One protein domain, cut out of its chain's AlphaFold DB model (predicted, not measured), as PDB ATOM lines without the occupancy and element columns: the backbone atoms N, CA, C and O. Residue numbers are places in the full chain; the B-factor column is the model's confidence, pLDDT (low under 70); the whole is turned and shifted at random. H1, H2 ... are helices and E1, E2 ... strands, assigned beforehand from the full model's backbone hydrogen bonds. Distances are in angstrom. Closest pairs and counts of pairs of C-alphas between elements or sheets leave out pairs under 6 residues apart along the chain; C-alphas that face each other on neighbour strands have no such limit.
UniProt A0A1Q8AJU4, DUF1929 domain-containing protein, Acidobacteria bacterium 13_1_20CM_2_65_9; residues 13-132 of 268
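AT A GLANCE: This is residues 13 to 132 of the 268 residues of the protein "DUF1929 domain-containing protein" of Acidobacteria bacterium 13_1_20CM_2_65_9 (UniProt A0A1Q8AJU4). With little regular structure, the model is a small sandwich, two antiparallel sheets face to face, E1 E2 E3 E4 and E5 E6 E7, with long loops, residues 25 to 41 and 95 to 124, reaching beyond it. The 120 printed residues, 39 in named elements, run E1 E2 H1 E3 E4 E5 E6 H2 E7, class mixed. It spans 51 by 38 by 19 A, only just compact, close to loose, with radius of gyration of the C-alphas 16.1 A.

IN THESE COORDINATES: E1, residues 13 to 15, begins at C-alpha (36.388, 33.045, -26.486). E2 is 21 to 24, E3 49 to 54, E4 59 to 65, 18.8 A long. E5 is 75 to 78, E6 84 to 87, E7 125 to 127, ending at (37.122, 45.104, -30.715). H1 is 42 to 45, H2 91 to 94.

HOW THE PARTS SIT: E3 and E4 form a hairpin, N 52 and O 61 at 2.8 A. Antiparallel E6 and E7 have N 86 and O 125 at 2.8 A. The closest C-alphas of E1 and E5, Val 14 and Leu 78, are 6.7 A apart. H1 and H2, on neither sheet, are too short for O i to N i+4 pairs; each has 1 of 1 O i to N i+3 pair within range.

THE WHOLE: The farthest C-alphas, Thr 57 and Pro 100, are 53.1 A apart. The printed part has no cut; links E2 to H1 and H2 to E7 are long. pLDDT is under 70 at residues 97 and 102 to 115.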
ATOM      1  N   ALA A  13      37.269  33.421 -25.392       93.31
ATOM      2  CA  ALA A  13      36.388  33.045 -26.486       93.31
ATOM      3  C   ALA A  13      35.041  33.744 -26.297       93.31
ATOM      4  O   ALA A  13      34.473  33.702 -25.209       93.31
ATOM      5  N   VAL A  14      34.552  34.402 -27.345       95.31
ATOM      6  CA  VAL A  14      33.302  35.166 -27.324       95.31
ATOM      7  C   VAL A  14      32.445  34.736 -28.506       95.31
ATOM      8  O   VAL A  14      32.880  34.814 -29.657       95.31
ATOM      9  N   LEU A  15      31.226  34.277 -28.218       96.19
ATOM     10  CA  LEU A  15      30.221  33.967 -29.233       96.19
ATOM     11  C   LEU A  15      29.728  35.270 -29.867       96.19
ATOM     12  O   LEU A  15      29.407  36.220 -29.152       96.19
ATOM     13  N   LEU A  16      29.646  35.311 -31.195       98.38
ATOM     14  CA  LEU A  16      29.183  36.481 -31.936       98.38
ATOM     15  C   LEU A  16      27.798  36.250 -32.564       98.38
ATOM     16  O   LEU A  16      27.409  35.101 -32.794       98.38
ATOM     17  N   PRO A  17      27.045  37.321 -32.886       98.56
ATOM     18  CA  PRO A  17      25.701  37.187 -33.452       98.56
ATOM     19  C   PRO A  17      25.637  36.425 -34.781       98.56
ATOM     20  O   PRO A  17      24.631  35.785 -35.063       98.56
ATOM     21  N   ASP A  18      26.701  36.453 -35.584       98.25
ATOM     22  CA  ASP A  18      26.784  35.743 -36.866       98.25
ATOM     23  C   ASP A  18      27.137  34.246 -36.720       98.25
ATOM     24  O   ASP A  18      27.368  33.556 -37.716       98.25
ATOM     25  N   GLY A  19      27.192  33.742 -35.482       97.50
ATOM     26  CA  GLY A  19      27.476  32.348 -35.150       97.50
ATOM     27  C   GLY A  19      28.962  31.991 -35.119       97.50
ATOM     28  O   GLY A  19      29.289  30.828 -34.873       97.50
ATOM     29  N   LYS A  20      29.862  32.953 -35.350       97.88
ATOM     30  CA  LYS A  20      31.310  32.743 -35.231       97.88
ATOM     31  C   LYS A  20      31.788  32.969 -33.801       97.88
ATOM     32  O   LYS A  20      31.076  33.520 -32.960       97.88
ATOM     33  N   VAL A  21      33.014  32.536 -33.530       96.62
ATOM     34  CA  VAL A  21      33.663  32.685 -32.226       96.62
ATOM     35  C   VAL A  21      34.907  33.544 -32.388       96.62
ATOM     36  O   VAL A  21      35.859  33.145 -33.066       96.62
ATOM     37  N   LEU A  22      34.910  34.717 -31.754       96.69
ATOM     38  CA  LEU A  22      36.126  35.508 -31.604       96.69
ATOM     39  C   LEU A  22      36.980  34.856 -30.526       96.69
ATOM     40  O   LEU A  22      36.526  34.674 -29.398       96.69
ATOM     41  N   ILE A  23      38.215  34.526 -30.872       95.06
ATOM     42  CA  ILE A  23      39.188  33.925 -29.972       95.06
ATOM     43  C   ILE A  23      40.414  34.835 -29.943       95.06
ATOM     44  O   ILE A  23      40.865  35.319 -30.979       95.06
ATOM     45  N   GLY A  24      40.974  35.079 -28.770       92.56
ATOM     46  CA  GLY A  24      42.237  35.798 -28.643       92.56
ATOM     47  C   GLY A  24      42.589  36.034 -27.192       92.56
ATOM     48  O   GLY A  24      41.852  35.603 -26.299       92.56
ATOM     49  N   GLN A  25      43.697  36.738 -26.969       91.62
ATOM     50  CA  GLN A  25      44.272  36.902 -25.638       91.62
ATOM     51  C   GLN A  25      44.651  35.555 -25.000       91.62
ATOM     52  O   GLN A  25      44.469  34.476 -25.573       91.62
ATOM     53  N   GLY A  26      45.172  35.615 -23.783       90.00
ATOM     54  CA  GLY A  26      45.810  34.494 -23.120       90.00
ATOM     55  C   GLY A  26      47.314  34.500 -23.340       90.00
ATOM     56  O   GLY A  26      47.862  35.338 -24.050       90.00
ATOM     57  N   VAL A  27      47.989  33.561 -22.689       87.81
ATOM     58  CA  VAL A  27      49.447  33.577 -22.583       87.81
ATOM     59  C   VAL A  27      50.049  32.209 -22.857       87.81
ATOM     60  O   VAL A  27      49.500  31.176 -22.474       87.81
ATOM     61  N   ASN A  28      51.222  32.195 -23.482       87.62
ATOM     62  CA  ASN A  28      52.080  31.024 -23.570       87.62
ATOM     63  C   ASN A  28      53.333  31.235 -22.720       87.62
ATOM     64  O   ASN A  28      54.255  31.986 -23.059       87.62
ATOM     65  N   ARG A  29      53.356  30.535 -21.590       81.56
ATOM     66  CA  ARG A  29      54.438  30.583 -20.606       81.56
ATOM     67  C   ARG A  29      55.357  29.359 -20.699       81.56
ATOM     68  O   ARG A  29      56.216  29.182 -19.849       81.56
ATOM     69  N   ALA A  30      55.239  28.526 -21.738       84.00
ATOM     70  CA  ALA A  30      56.158  27.409 -21.938       84.00
ATOM     71  C   ALA A  30      57.597  27.921 -22.134       84.00
ATOM     72  O   ALA A  30      57.849  28.810 -22.962       84.00
ATOM     73  N   ALA A  31      58.551  27.344 -21.396       82.31
ATOM     74  CA  ALA A  31      59.965  27.715 -21.482       82.31
ATOM     75  C   ALA A  31      60.504  27.542 -22.915       82.31
ATOM     76  O   ALA A  31      61.187  28.419 -23.438       82.31
ATOM     77  N   ASN A  32      60.088  26.471 -23.592       86.19
ATOM     78  CA  ASN A  32      60.446  26.129 -24.967       86.19
ATOM     79  C   ASN A  32      59.351  26.489 -25.992       86.19
ATOM     80  O   ASN A  32      59.200  25.784 -26.991       86.19
ATOM     81  N   CYS A  33      58.574  27.556 -25.761       86.56
ATOM     82  CA  CYS A  33      57.604  28.034 -26.752       86.56
ATOM     83  C   CYS A  33      58.300  28.247 -28.103       86.56
ATOM     84  O   CYS A  33      59.204  29.083 -28.223       86.56
ATOM     85  N   THR A  34      57.854  27.495 -29.107       87.75
ATOM     86  CA  THR A  34      58.346  27.567 -30.479       87.75
ATOM     87  C   THR A  34      57.181  27.660 -31.458       87.75
ATOM     88  O   THR A  34      56.145  27.024 -31.270       87.75
ATOM     89  N   VAL A  35      57.358  28.468 -32.498       86.94
ATOM     90  CA  VAL A  35      56.443  28.600 -33.640       86.94
ATOM     91  C   VAL A  35      57.305  28.468 -34.886       86.94
ATOM     92  O   VAL A  35      58.319  29.152 -34.991       86.94
ATOM     93  N   ASP A  36      56.960  27.551 -35.790       88.12
ATOM     94  CA  ASP A  36      57.705  27.295 -37.034       88.12
ATOM     95  C   ASP A  36      59.218  27.065 -36.827       88.12
ATOM     96  O   ASP A  36      60.058  27.548 -37.582       88.12
ATOM     97  N   GLY A  37      59.585  26.348 -35.758       89.50
ATOM     98  CA  GLY A  37      60.978  25.995 -35.453       89.50
ATOM     99  C   GLY A  37      61.831  27.119 -34.852       89.50
ATOM    100  O   GLY A  37      62.999  26.884 -34.544       89.50
ATOM    101  N   ARG A  38      61.274  28.315 -34.628       93.94
ATOM    102  CA  ARG A  38      61.948  29.421 -33.924       93.94
ATOM    103  C   ARG A  38      61.334  29.675 -32.545       93.94
ATOM    104  O   ARG A  38      60.167  29.338 -32.333       93.94
ATOM    105  N   PRO A  39      62.064  30.316 -31.615       92.00
ATOM    106  CA  PRO A  39      61.474  30.815 -30.379       92.00
ATOM    107  C   PRO A  39      60.274  31.735 -30.647       92.00
ATOM    108  O   PRO A  39      60.279  32.530 -31.595       92.00
ATOM    109  N   CYS A  40      59.249  31.631 -29.800       90.50
ATOM    110  CA  CYS A  40      58.105  32.539 -29.838       90.50
ATOM    111  C   CYS A  40      58.542  33.986 -29.590       90.50
ATOM    112  O   CYS A  40      59.300  34.272 -28.660       90.50
ATOM    113  N   THR A  41      57.999  34.896 -30.391       91.44
ATOM    114  CA  THR A  41      58.043  36.341 -30.154       91.44
ATOM    115  C   THR A  41      57.227  36.724 -28.918       91.44
ATOM    116  O   THR A  41      56.401  35.947 -28.437       91.44
ATOM    117  N   PHE A  42      57.414  37.953 -28.430       87.56
ATOM    118  CA  PHE A  42      56.582  38.508 -27.360       87.56
ATOM    119  C   PHE A  42      55.087  38.470 -27.717       87.56
ATOM    120  O   PHE A  42      54.291  37.949 -26.948       87.56
ATOM    121  N   GLU A  43      54.707  38.911 -28.923       89.88
ATOM    122  CA  GLU A  43      53.300  38.926 -29.365       89.88
ATOM    123  C   GLU A  43      52.654  37.531 -29.370       89.88
ATOM    124  O   GLU A  43      51.465  37.396 -29.085       89.88
ATOM    125  N   GLU A  44      53.428  36.491 -29.691       91.06
ATOM    126  CA  GLU A  44      52.971  35.096 -29.666       91.06
ATOM    127  C   GLU A  44      52.875  34.545 -28.242       91.06
ATOM    128  O   GLU A  44      52.005  33.721 -27.966       91.06
ATOM    129  N   ARG A  45      53.736  35.004 -27.327       88.56
ATOM    130  CA  ARG A  45      53.655  34.650 -25.905       88.56
ATOM    131  C   ARG A  45      52.518  35.365 -25.185       88.56
ATOM    132  O   ARG A  45      51.964  34.783 -24.261       88.56
ATOM    133  N   GLU A  46      52.163  36.571 -25.609       87.56
ATOM    134  CA  GLU A  46      51.114  37.401 -25.004       87.56
ATOM    135  C   GLU A  46      49.763  37.336 -25.738       87.56
ATOM    136  O   GLU A  46      48.839  38.081 -25.418       87.56
ATOM    137  N   GLY A  47      49.631  36.478 -26.754       90.25
ATOM    138  CA  GLY A  47      48.347  36.252 -27.421       90.25
ATOM    139  C   GLY A  47      47.753  37.495 -28.087       90.25
ATOM    140  O   GLY A  47      46.532  37.681 -28.097       90.25
ATOM    141  N   HIS A  48      48.602  38.360 -28.645       92.69
ATOM    142  CA  HIS A  48      48.179  39.655 -29.184       92.69
ATOM    143  C   HIS A  48      47.297  39.549 -30.431       92.69
ATOM    144  O   HIS A  48      46.534  40.473 -30.717       92.69
ATOM    145  N   ALA A  49      47.406  38.466 -31.203       94.12
ATOM    146  CA  ALA A  49      46.622  38.279 -32.416       94.12
ATOM    147  C   ALA A  49      45.245  37.686 -32.092       94.12
ATOM    148  O   ALA A  49      45.139  36.608 -31.512       94.12
ATOM    149  N   PHE A  50      44.181  38.354 -32.539       95.88
ATOM    150  CA  PHE A  50      42.852  37.756 -32.528       95.88
ATOM    151  C   PHE A  50      42.694  36.783 -33.700       95.88
ATOM    152  O   PHE A  50      43.321  36.925 -34.754       95.88
ATOM    153  N   GLN A  51      41.804  35.813 -33.546       96.00
ATOM    154  CA  GLN A  51      41.406  34.881 -34.587       96.00
ATOM    155  C   GLN A  51      39.889  34.670 -34.551       96.00
ATOM    156  O   GLN A  51      39.256  34.736 -33.500       96.00
ATOM    157  N   MET A  52      39.297  34.419 -35.712       96.75
ATOM    158  CA  MET A  52      37.893  34.058 -35.848       96.75
ATOM    159  C   MET A  52      37.793  32.575 -36.154       96.75
ATOM    160  O   MET A  52      38.363  32.138 -37.153       96.75
ATOM    161  N   PHE A  53      37.049  31.827 -35.349       96.88
ATOM    162  CA  PHE A  53      36.633  30.472 -35.687       96.88
ATOM    163  C   PHE A  53      35.213  30.492 -36.253       96.88
ATOM    164  O   PHE A  53      34.312  31.081 -35.654       96.88
ATOM    165  N   ASP A  54      35.016  29.847 -37.401       96.12
ATOM    166  CA  ASP A  54      33.706  29.636 -38.010       96.12
ATOM    167  C   ASP A  54      33.281  28.167 -37.834       96.12
ATOM    168  O   ASP A  54      33.786  27.294 -38.547       96.12
ATOM    169  N   PRO A  55      32.339  27.869 -36.919       95.19
ATOM    170  CA  PRO A  55      31.875  26.504 -36.693       95.19
ATOM    171  C   PRO A  55      31.218  25.850 -37.915       95.19
ATOM    172  O   PRO A  55      31.206  24.625 -38.002       95.19
ATOM    173  N   SER A  56      30.667  26.631 -38.852       93.81
ATOM    174  CA  SER A  56      29.951  26.091 -40.018       93.81
ATOM    175  C   SER A  56      30.888  25.497 -41.070       93.81
ATOM    176  O   SER A  56      30.521  24.554 -41.766       93.81
ATOM    177  N   THR A  57      32.111  26.023 -41.159       94.44
ATOM    178  CA  THR A  57      33.140  25.576 -42.109       94.44
ATOM    179  C   THR A  57      34.317  24.889 -41.421       94.44
ATOM    180  O   THR A  57      35.119  24.220 -42.068       94.44
ATOM    181  N   GLY A  58      34.450  25.057 -40.104       93.56
ATOM    182  CA  GLY A  58      35.621  24.643 -39.340       93.56
ATOM    183  C   GLY A  58      36.860  25.512 -39.588       93.56
ATOM    184  O   GLY A  58      37.940  25.155 -39.118       93.56
ATOM    185  N   ALA A  59      36.732  26.619 -40.326       94.06
ATOM    186  CA  ALA A  59      37.850  27.484 -40.679       94.06
ATOM    187  C   ALA A  59      38.252  28.406 -39.520       94.06
ATOM    188  O   ALA A  59      37.412  28.869 -38.745       94.06
ATOM    189  N   VAL A  60      39.547  28.720 -39.444       94.94
ATOM    190  CA  VAL A  60      40.096  29.731 -38.534       94.94
ATOM    191  C   VAL A  60      40.798  30.810 -39.349       94.94
ATOM    192  O   VAL A  60      41.612  30.508 -40.220       94.94
ATOM    193  N   LYS A  61      40.491  32.078 -39.068       94.12
ATOM    194  CA  LYS A  61      41.078  33.243 -39.742       94.12
ATOM    195  C   LYS A  61      41.790  34.141 -38.737       94.12
ATOM    196  O   LYS A  61      41.179  34.558 -37.760       94.12
ATOM    197  N   LYS A  62      43.045  34.507 -39.009       94.56
ATOM    198  CA  LYS A  62      43.766  35.537 -38.245       94.56
ATOM    199  C   LYS A  62      43.134  36.916 -38.475       94.56
ATOM    200  O   LYS A  62      42.765  37.248 -39.602       94.56
ATOM    201  N   LEU A  63      43.007  37.705 -37.416       95.81
ATOM    202  CA  LEU A  63      42.433  39.052 -37.427       95.81
ATOM    203  C   LEU A  63      43.493  40.093 -37.026       95.81
ATOM    204  O   LEU A  63      44.696  39.830 -37.068       95.81
ATOM    205  N   ALA A  64      43.033  41.293 -36.666       94.69
ATOM    206  CA  ALA A  64      43.871  42.343 -36.106       94.69
ATOM    207  C   ALA A  64      44.575  41.885 -34.816       94.69
ATOM    208  O   ALA A  64      44.183  40.905 -34.178       94.69
ATOM    209  N   LYS A  65      45.606  42.635 -34.426       94.56
ATOM    210  CA  LYS A  65      46.305  42.455 -33.155       94.56
ATOM    211  C   LYS A  65      46.035  43.613 -32.204       94.56
ATOM    212  O   LYS A  65      45.731  44.718 -32.649       94.56
ATOM    213  N   THR A  66      46.176  43.356 -30.912       92.56
ATOM    214  CA  THR A  66      46.284  44.393 -29.882       92.56
ATOM    215  C   THR A  66      47.747  44.619 -29.493       92.56
ATOM    216  O   THR A  66      48.632  43.858 -29.879       92.56
ATOM    217  N   THR A  67      47.992  45.672 -28.721       89.31
ATOM    218  CA  THR A  67      49.266  45.961 -28.050       89.31
ATOM    219  C   THR A  67      49.202  45.714 -26.542       89.31
ATOM    220  O   THR A  67      50.176  45.979 -25.851       89.31
ATOM    221  N   VAL A  68      48.054  45.269 -26.026       89.75
ATOM    222  CA  VAL A  68      47.812  45.050 -24.596       89.75
ATOM    223  C   VAL A  68      47.665  43.555 -24.366       89.75
ATOM    224  O   VAL A  68      46.737  42.954 -24.911       89.75
ATOM    225  N   SER A  69      48.556  42.971 -23.567       86.94
ATOM    226  CA  SER A  69      48.430  41.573 -23.152       86.94
ATOM    227  C   SER A  69      47.234  41.405 -22.222       86.94
ATOM    228  O   SER A  69      46.972  42.273 -21.384       86.94
ATOM    229  N   ARG A  70      46.506  40.292 -22.372       88.94
ATOM    230  CA  ARG A  70      45.492  39.869 -21.405       88.94
ATOM    231  C   ARG A  70      45.622  38.391 -21.042       88.94
ATOM    232  O   ARG A  70      45.094  37.529 -21.746       88.94
ATOM    233  N   GLY A  71      46.293  38.088 -19.940       85.25
ATOM    234  CA  GLY A  71      46.473  36.753 -19.388       85.25
ATOM    235  C   GLY A  71      45.266  36.247 -18.596       85.25
ATOM    236  O   GLY A  71      44.114  36.284 -19.050       85.25
ATOM    237  N   LEU A  72      45.537  35.702 -17.407       84.69
ATOM    238  CA  LEU A  72      44.549  34.992 -16.589       84.69
ATOM    239  C   LEU A  72      43.378  35.892 -16.178       84.69
ATOM    240  O   LEU A  72      42.226  35.506 -16.376       84.69
ATOM    241  N   HIS A  73      43.674  37.079 -15.643       88.75
ATOM    242  CA  HIS A  73      42.680  38.015 -15.106       88.75
ATOM    243  C   HIS A  73      42.113  38.999 -16.139       88.75
ATOM    244  O   HIS A  73      41.337  39.890 -15.791       88.75
ATOM    245  N   GLY A  74      42.451  38.828 -17.417       89.44
ATOM    246  CA  GLY A  74      41.712  39.473 -18.494       89.44
ATOM    247  C   GLY A  74      40.271  38.962 -18.580       89.44
ATOM    248  O   GLY A  74      39.970  37.833 -18.192       89.44
ATOM    249  N   THR A  75      39.381  39.753 -19.168       91.88
ATOM    250  CA  THR A  75      37.995  39.375 -19.469       91.88
ATOM    251  C   THR A  75      37.614  39.817 -20.881       91.88
ATOM    252  O   THR A  75      38.240  40.704 -21.467       91.88
ATOM    253  N   ALA A  76      36.602  39.162 -21.450       93.50
ATOM    254  CA  ALA A  76      36.017  39.529 -22.733       93.50
ATOM    255  C   ALA A  76      34.498  39.361 -22.675       93.50
ATOM    256  O   ALA A  76      34.008  38.353 -22.163       93.50
ATOM    257  N   THR A  77      33.754  40.333 -23.196       93.69
ATOM    258  CA  THR A  77      32.288  40.355 -23.117       93.69
ATOM    259  C   THR A  77      31.699  40.923 -24.400       93.69
ATOM    260  O   THR A  77      32.148  41.960 -24.891       93.69
ATOM    261  N   LEU A  78      30.681  40.256 -24.952       96.31
ATOM    262  CA  LEU A  78      29.933  40.785 -26.091       96.31
ATOM    263  C   LEU A  78      29.035  41.938 -25.625       96.31
ATOM    264  O   LEU A  78      28.260  41.793 -24.681       96.31
ATOM    265  N   LEU A  79      29.101  43.066 -26.325       96.75
ATOM    266  CA  LEU A  79      28.253  44.224 -26.078       96.75
ATOM    267  C   LEU A  79      26.978  44.194 -26.947       96.75
ATOM    268  O   LEU A  79      26.991  43.638 -28.050       96.75
ATOM    269  N   PRO A  80      25.888  44.870 -26.527       96.94
ATOM    270  CA  PRO A  80      24.644  44.936 -27.303       96.94
ATOM    271  C   PRO A  80      24.799  45.521 -28.709       96.94
ATOM    272  O   PRO A  80      24.047  45.185 -29.614       96.94
ATOM    273  N   ASN A  81      25.793  46.373 -28.947       98.19
ATOM    274  CA  ASN A  81      26.089  46.901 -30.281       98.19
ATOM    275  C   ASN A  81      26.869  45.905 -31.169       98.19
ATOM    276  O   ASN A  81      27.293  46.300 -32.255       98.19
ATOM    277  N   ALA A  82      27.023  44.645 -30.753       98.25
ATOM    278  CA  ALA A  82      27.777  43.585 -31.421       98.25
ATOM    279  C   ALA A  82      29.291  43.847 -31.544       98.25
ATOM    280  O   ALA A  82      29.946  43.268 -32.411       98.25
ATOM    281  N   THR A  83      29.868  44.701 -30.697       98.44
ATOM    282  CA  THR A  83      31.324  44.752 -30.488       98.44
ATOM    283  C   THR A  83      31.715  43.919 -29.269       98.44
ATOM    284  O   THR A  83      30.857  43.486 -28.502       98.44
ATOM    285  N   VAL A  84      33.008  43.662 -29.084       97.12
ATOM    286  CA  VAL A  84      33.515  42.900 -27.937       97.12
ATOM    287  C   VAL A  84      34.366  43.808 -27.067       97.12
ATOM    288  O   VAL A  84      35.319  44.415 -27.551       97.12
ATOM    289  N   PHE A  85      34.023  43.911 -25.787       95.31
ATOM    290  CA  PHE A  85      34.818  44.634 -24.807       95.31
ATOM    291  C   PHE A  85      35.820  43.692 -24.152       95.31
ATOM    292  O   PHE A  85      35.441  42.641 -23.642       95.31
ATOM    293  N   PHE A  86      37.085  44.086 -24.162       93.75
ATOM    294  CA  PHE A  86      38.174  43.423 -23.466       93.75
ATOM    295  C   PHE A  86      38.657  44.324 -22.334       93.75
ATOM    296  O   PHE A  86      38.912  45.508 -22.558       93.75
ATOM    297  N   ALA A  87      38.800  43.773 -21.133       91.06
ATOM    298  CA  ALA A  87      39.214  44.516 -19.946       91.06
ATOM    299  C   ALA A  87      40.034  43.645 -18.989       91.06
ATOM    300  O   ALA A  87      40.174  42.442 -19.198       91.06
ATOM    301  N   GLY A  88      40.595  44.288 -17.963       85.38
ATOM    302  CA  GLY A  88      41.419  43.643 -16.945       85.38
ATOM    303  C   GLY A  88      42.805  43.236 -17.434       85.38
ATOM    304  O   GLY A  88      43.043  43.053 -18.627       85.38
ATOM    305  N   GLU A  89      43.704  43.086 -16.476       79.56
ATOM    306  CA  GLU A  89      44.867  42.223 -16.598       79.56
ATOM    307  C   GLU A  89      45.275  41.751 -15.200       79.56
ATOM    308  O   GLU A  89      44.692  42.159 -14.190       79.56
ATOM    309  N   ASN A  90      46.253  40.861 -15.138       77.94
ATOM    310  CA  ASN A  90      46.963  40.474 -13.937       77.94
ATOM    311  C   ASN A  90      47.494  41.704 -13.176       77.94
ATOM    312  O   ASN A  90      48.470  42.335 -13.578       77.94
ATOM    313  N   ARG A  91      46.851  42.052 -12.050       72.81
ATOM    314  CA  ARG A  91      47.250  43.196 -11.207       72.81
ATOM    315  C   ARG A  91      48.701  43.082 -10.743       72.81
ATOM    316  O   ARG A  91      49.350  44.104 -10.556       72.81
ATOM    317  N   GLU A  92      49.219  41.872 -10.558       70.31
ATOM    318  CA  GLU A  92      50.613  41.655 -10.181       70.31
ATOM    319  C   GLU A  92      51.603  42.190 -11.221       70.31
ATOM    320  O   GLU A  92      52.716  42.547 -10.854       70.31
ATOM    321  N   ALA A  93      51.201  42.321 -12.488       73.88
ATOM    322  CA  ALA A  93      52.039  42.944 -13.502       73.88
ATOM    323  C   ALA A  93      52.253  44.445 -13.228       73.88
ATOM    324  O   ALA A  93      53.301  44.976 -13.557       73.88
ATOM    325  N   LEU A  94      51.331  45.129 -12.536       74.88
ATOM    326  CA  LEU A  94      51.510  46.532 -12.129       74.88
ATOM    327  C   LEU A  94      52.489  46.727 -10.968       74.88
ATOM    328  O   LEU A  94      52.902  47.858 -10.699       74.88
ATOM    329  N   VAL A  95      52.820  45.662 -10.240       74.19
ATOM    330  CA  VAL A  95      53.717  45.746  -9.088       74.19
ATOM    331  C   VAL A  95      55.147  45.837  -9.594       74.19
ATOM    332  O   VAL A  95      55.601  44.996 -10.374       74.19
ATOM    333  N   ARG A  96      55.880  46.854  -9.133       71.38
ATOM    334  CA  ARG A  96      57.278  47.004  -9.524       71.38
ATOM    335  C   ARG A  96      58.114  45.844  -8.976       71.38
ATOM    336  O   ARG A  96      57.906  45.431  -7.837       71.38
ATOM    337  N   PRO A  97      59.105  45.361  -9.743       67.00
ATOM    338  CA  PRO A  97      60.047  44.338  -9.298       67.00
ATOM    339  C   PRO A  97      60.742  44.591  -7.952       67.00
ATOM    340  O   PRO A  97      61.224  43.643  -7.333       67.00
ATOM    341  N   ASP A  98      60.861  45.854  -7.549       71.12
ATOM    342  CA  ASP A  98      61.564  46.334  -6.363       71.12
ATOM    343  C   ASP A  98      60.627  46.892  -5.279       71.12
ATOM    344  O   ASP A  98      61.116  47.467  -4.309       71.12
ATOM    345  N   ASP A  99      59.303  46.724  -5.405       72.62
ATOM    346  CA  ASP A  99      58.353  47.201  -4.395       72.62
ATOM    347  C   ASP A  99      58.499  46.399  -3.083       72.62
ATOM    348  O   ASP A  99      58.146  45.213  -3.037       72.62
ATOM    349  N   PRO A 100      58.981  47.018  -1.985       70.38
ATOM    350  CA  PRO A 100      59.209  46.320  -0.721       70.38
ATOM    351  C   PRO A 100      57.902  45.899  -0.033       70.38
ATOM    352  O   PRO A 100      57.929  45.063   0.870       70.38
ATOM    353  N   SER A 101      56.762  46.461  -0.447       75.06
ATOM    354  CA  SER A 101      55.435  46.174   0.111       75.06
ATOM    355  C   SER A 101      54.796  44.936  -0.518       75.06
ATOM    356  O   SER A 101      53.879  44.355   0.062       75.06
ATOM    357  N   PHE A 102      55.270  44.529  -1.699       67.50
ATOM    358  CA  PHE A 102      54.741  43.403  -2.464       67.50
ATOM    359  C   PHE A 102      55.879  42.522  -2.996       67.50
ATOM    360  O   PHE A 102      56.116  42.478  -4.206       67.50
ATOM    361  N   PRO A 103      56.574  41.768  -2.122       60.84
ATOM    362  CA  PRO A 103      57.510  40.752  -2.574       60.84
ATOM    363  C   PRO A 103      56.721  39.663  -3.311       60.84
ATOM    364  O   PRO A 103      56.092  38.804  -2.692       60.84
ATOM    365  N   LEU A 104      56.701  39.706  -4.646       59.97
ATOM    366  CA  LEU A 104      56.039  38.703  -5.481       59.97
ATOM    367  C   LEU A 104      56.803  37.373  -5.381       59.97
ATOM    368  O   LEU A 104      57.637  37.041  -6.216       59.97
ATOM    369  N   MET A 105      56.531  36.592  -4.333       54.69
ATOM    370  CA  MET A 105      57.196  35.302  -4.106       54.69
ATOM    371  C   MET A 105      56.737  34.217  -5.095       54.69
ATOM    372  O   MET A 105      57.445  33.234  -5.295       54.69
ATOM    373  N   SER A 106      55.575  34.393  -5.734       52.00
ATOM    374  CA  SER A 106      55.091  33.536  -6.822       52.00
ATOM    375  C   SER A 106      54.041  34.263  -7.670       52.00
ATOM    376  O   SER A 106      53.207  34.986  -7.129       52.00
ATOM    377  N   SER A 107      54.067  34.062  -8.988       55.47
ATOM    378  CA  SER A 107      52.947  34.368  -9.889       55.47
ATOM    379  C   SER A 107      52.219  33.068 -10.244       55.47
ATOM    380  O   SER A 107      52.839  32.005 -10.262       55.47
ATOM    381  N   TYR A 108      50.919  33.128 -10.563       50.22
ATOM    382  CA  TYR A 108      50.138  31.949 -10.990       50.22
ATOM    383  C   TYR A 108      50.766  31.227 -12.201       50.22
ATOM    384  O   TYR A 108      50.602  30.024 -12.377       50.22
ATOM    385  N   ALA A 109      51.535  31.953 -13.014       53.34
ATOM    386  CA  ALA A 109      52.274  31.422 -14.156       53.34
ATOM    387  C   ALA A 109      53.683  30.882 -13.818       53.34
ATOM    388  O   ALA A 109      54.411  30.496 -14.730       53.34
ATOM    389  N   GLY A 110      54.090  30.879 -12.544       51.56
ATOM    390  CA  GLY A 110      55.308  30.231 -12.046       51.56
ATOM    391  C   GLY A 110      56.643  30.776 -12.565       51.56
ATOM    392  O   GLY A 110      57.664  30.138 -12.328       51.56
ATOM    393  N   LEU A 111      56.667  31.904 -13.285       50.97
ATOM    394  CA  LEU A 111      57.832  32.252 -14.111       50.97
ATOM    395  C   LEU A 111      58.427  33.638 -13.919       50.97
ATOM    396  O   LEU A 111      59.507  33.873 -14.451       50.97
ATOM    397  N   LEU A 112      57.824  34.522 -13.125       52.09
ATOM    398  CA  LEU A 112      58.515  35.744 -12.714       52.09
ATOM    399  C   LEU A 112      58.263  36.035 -11.227       52.09
ATOM    400  O   LEU A 112      57.101  36.158 -10.834       52.09
ATOM    401  N   PRO A 113      59.322  36.181 -10.406       53.31
ATOM    402  CA  PRO A 113      59.227  36.713  -9.044       53.31
ATOM    403  C   PRO A 113      59.033  38.248  -9.023       53.31
ATOM    404  O   PRO A 113      59.241  38.890  -7.998       53.31
ATOM    405  N   ARG A 114      58.744  38.864 -10.181       60.00
ATOM    406  CA  ARG A 114      58.749  40.313 -10.431       60.00
ATOM    407  C   ARG A 114      57.693  40.647 -11.492       60.00
ATOM    408  O   ARG A 114      57.658  39.979 -12.521       60.00
ATOM    409  N   GLY A 115      56.832  41.631 -11.235       63.25
ATOM    410  CA  GLY A 115      55.837  42.105 -12.204       63.25
ATOM    411  C   GLY A 115      56.490  42.829 -13.383       63.25
ATOM    412  O   GLY A 115      57.612  43.324 -13.260       63.25
ATOM    413  N   ASP A 116      55.796  42.879 -14.519       71.75
ATOM    414  CA  ASP A 116      56.173  43.686 -15.683       71.75
ATOM    415  C   ASP A 116      55.116  44.787 -15.898       71.75
ATOM    416  O   ASP A 116      54.033  44.501 -16.428       71.75
ATOM    417  N   PRO A 117      55.388  46.038 -15.475       71.00
ATOM    418  CA  PRO A 117      54.438  47.140 -15.601       71.00
ATOM    419  C   PRO A 117      54.000  47.430 -17.039       71.00
ATOM    420  O   PRO A 117      52.902  47.956 -17.226       71.00
ATOM    421  N   ASP A 118      54.797  47.041 -18.039       70.75
ATOM    422  CA  ASP A 118      54.429  47.180 -19.450       70.75
ATOM    423  C   ASP A 118      53.326  46.180 -19.851       70.75
ATOM    424  O   ASP A 118      52.595  46.406 -20.818       70.75
ATOM    425  N   GLN A 119      53.145  45.101 -19.079       74.12
ATOM    426  CA  GLN A 119      52.050  44.138 -19.236       74.12
ATOM    427  C   GLN A 119      50.819  44.497 -18.391       74.12
ATOM    428  O   GLN A 119      49.701  44.184 -18.783       74.12
ATOM    429  N   GLY A 120      50.983  45.194 -17.263       71.81
ATOM    430  CA  GLY A 120      49.909  45.486 -16.303       71.81
ATOM    431  C   GLY A 120      48.926  46.598 -16.688       71.81
ATOM    432  O   GLY A 120      48.264  47.146 -15.812       71.81
ATOM    433  N   VAL A 121      48.814  46.986 -17.957       74.69
ATOM    434  CA  VAL A 121      48.097  48.207 -18.369       74.69
ATOM    435  C   VAL A 121      46.597  48.157 -17.992       74.69
ATOM    436  O   VAL A 121      45.848  47.354 -18.558       74.69
ATOM    437  N   PRO A 122      46.091  49.043 -17.101       81.12
ATOM    438  CA  PRO A 122      44.695  49.040 -16.669       81.12
ATOM    439  C   PRO A 122      43.814  49.744 -17.710       81.12
ATOM    440  O   PRO A 122      43.394  50.887 -17.541       81.12
ATOM    441  N   VAL A 123      43.551  49.060 -18.822       88.50
ATOM    442  CA  VAL A 123      42.823  49.613 -19.970       88.50
ATOM    443  C   VAL A 123      41.693  48.696 -20.426       88.50
ATOM    444  O   VAL A 123      41.801  47.467 -20.391       88.50
ATOM    445  N   GLY A 124      40.604  49.302 -20.901       92.19
ATOM    446  CA  GLY A 124      39.543  48.636 -21.653       92.19
ATOM    447  C   GLY A 124      39.695  48.891 -23.153       92.19
ATOM    448  O   GLY A 124      39.991  50.011 -23.562       92.19
ATOM    449  N   GLN A 125      39.495  47.870 -23.984       95.19
ATOM    450  CA  GLN A 125      39.534  47.983 -25.444       95.19
ATOM    451  C   GLN A 125      38.257  47.417 -26.053       95.19
ATOM    452  O   GLN A 125      37.761  46.380 -25.624       95.19
ATOM    453  N   VAL A 126      37.742  48.080 -27.086       97.19
ATOM    454  CA  VAL A 126      36.618  47.572 -27.873       97.19
ATOM    455  C   VAL A 126      37.153  47.022 -29.186       97.19
ATOM    456  O   VAL A 126      37.777  47.736 -29.965       97.19
ATOM    457  N   PHE A 127      36.884  45.747 -29.436       98.06
ATOM    458  CA  PHE A 127      37.122  45.104 -30.715       98.06
ATOM    459  C   PHE A 127      35.843  45.156 -31.550       98.06
ATOM    460  O   PHE A 127      34.801  44.644 -31.134       98.06
ATOM    461  N   SER A 128      35.929  45.748 -32.739       98.19
ATOM    462  CA  SER A 128      34.849  45.759 -33.728       98.19
ATOM    463  C   SER A 128      35.050  44.600 -34.710       98.19
ATOM    464  O   SER A 128      36.020  44.629 -35.469       98.19
ATOM    465  N   PRO A 129      34.187  43.566 -34.715       98.19
ATOM    466  CA  PRO A 129      34.389  42.415 -35.588       98.19
ATOM    467  C   PRO A 129      34.219  42.747 -37.075       98.19
ATOM    468  O   PRO A 129      33.521  43.707 -37.411       98.19
ATOM    469  N   PRO A 130      34.803  41.936 -37.985       97.75
ATOM    470  CA  PRO A 130      34.785  42.208 -39.423       97.75
ATOM    471  C   PRO A 130      33.393  42.431 -40.024       97.75
ATOM    472  O   PRO A 130      33.271  43.209 -40.960       97.75
ATOM    473  N   TYR A 131      32.343  41.810 -39.474       98.12
ATOM    474  CA  TYR A 131      30.969  41.999 -39.952       98.12
ATOM    475  C   TYR A 131      30.440  43.433 -39.797       98.12
ATOM    476  O   TYR A 131      29.392  43.754 -40.344       98.12
ATOM    477  N   LEU A 132      31.110  44.306 -39.033       98.56
ATOM    478  CA  LEU A 132      30.717  45.714 -38.902       98.56
ATOM    479  C   LEU A 132      31.301  46.588 -40.015       98.56
ATOM    480  O   LEU A 132      31.044  47.791 -40.029       98.56
TER     481      LEU A 132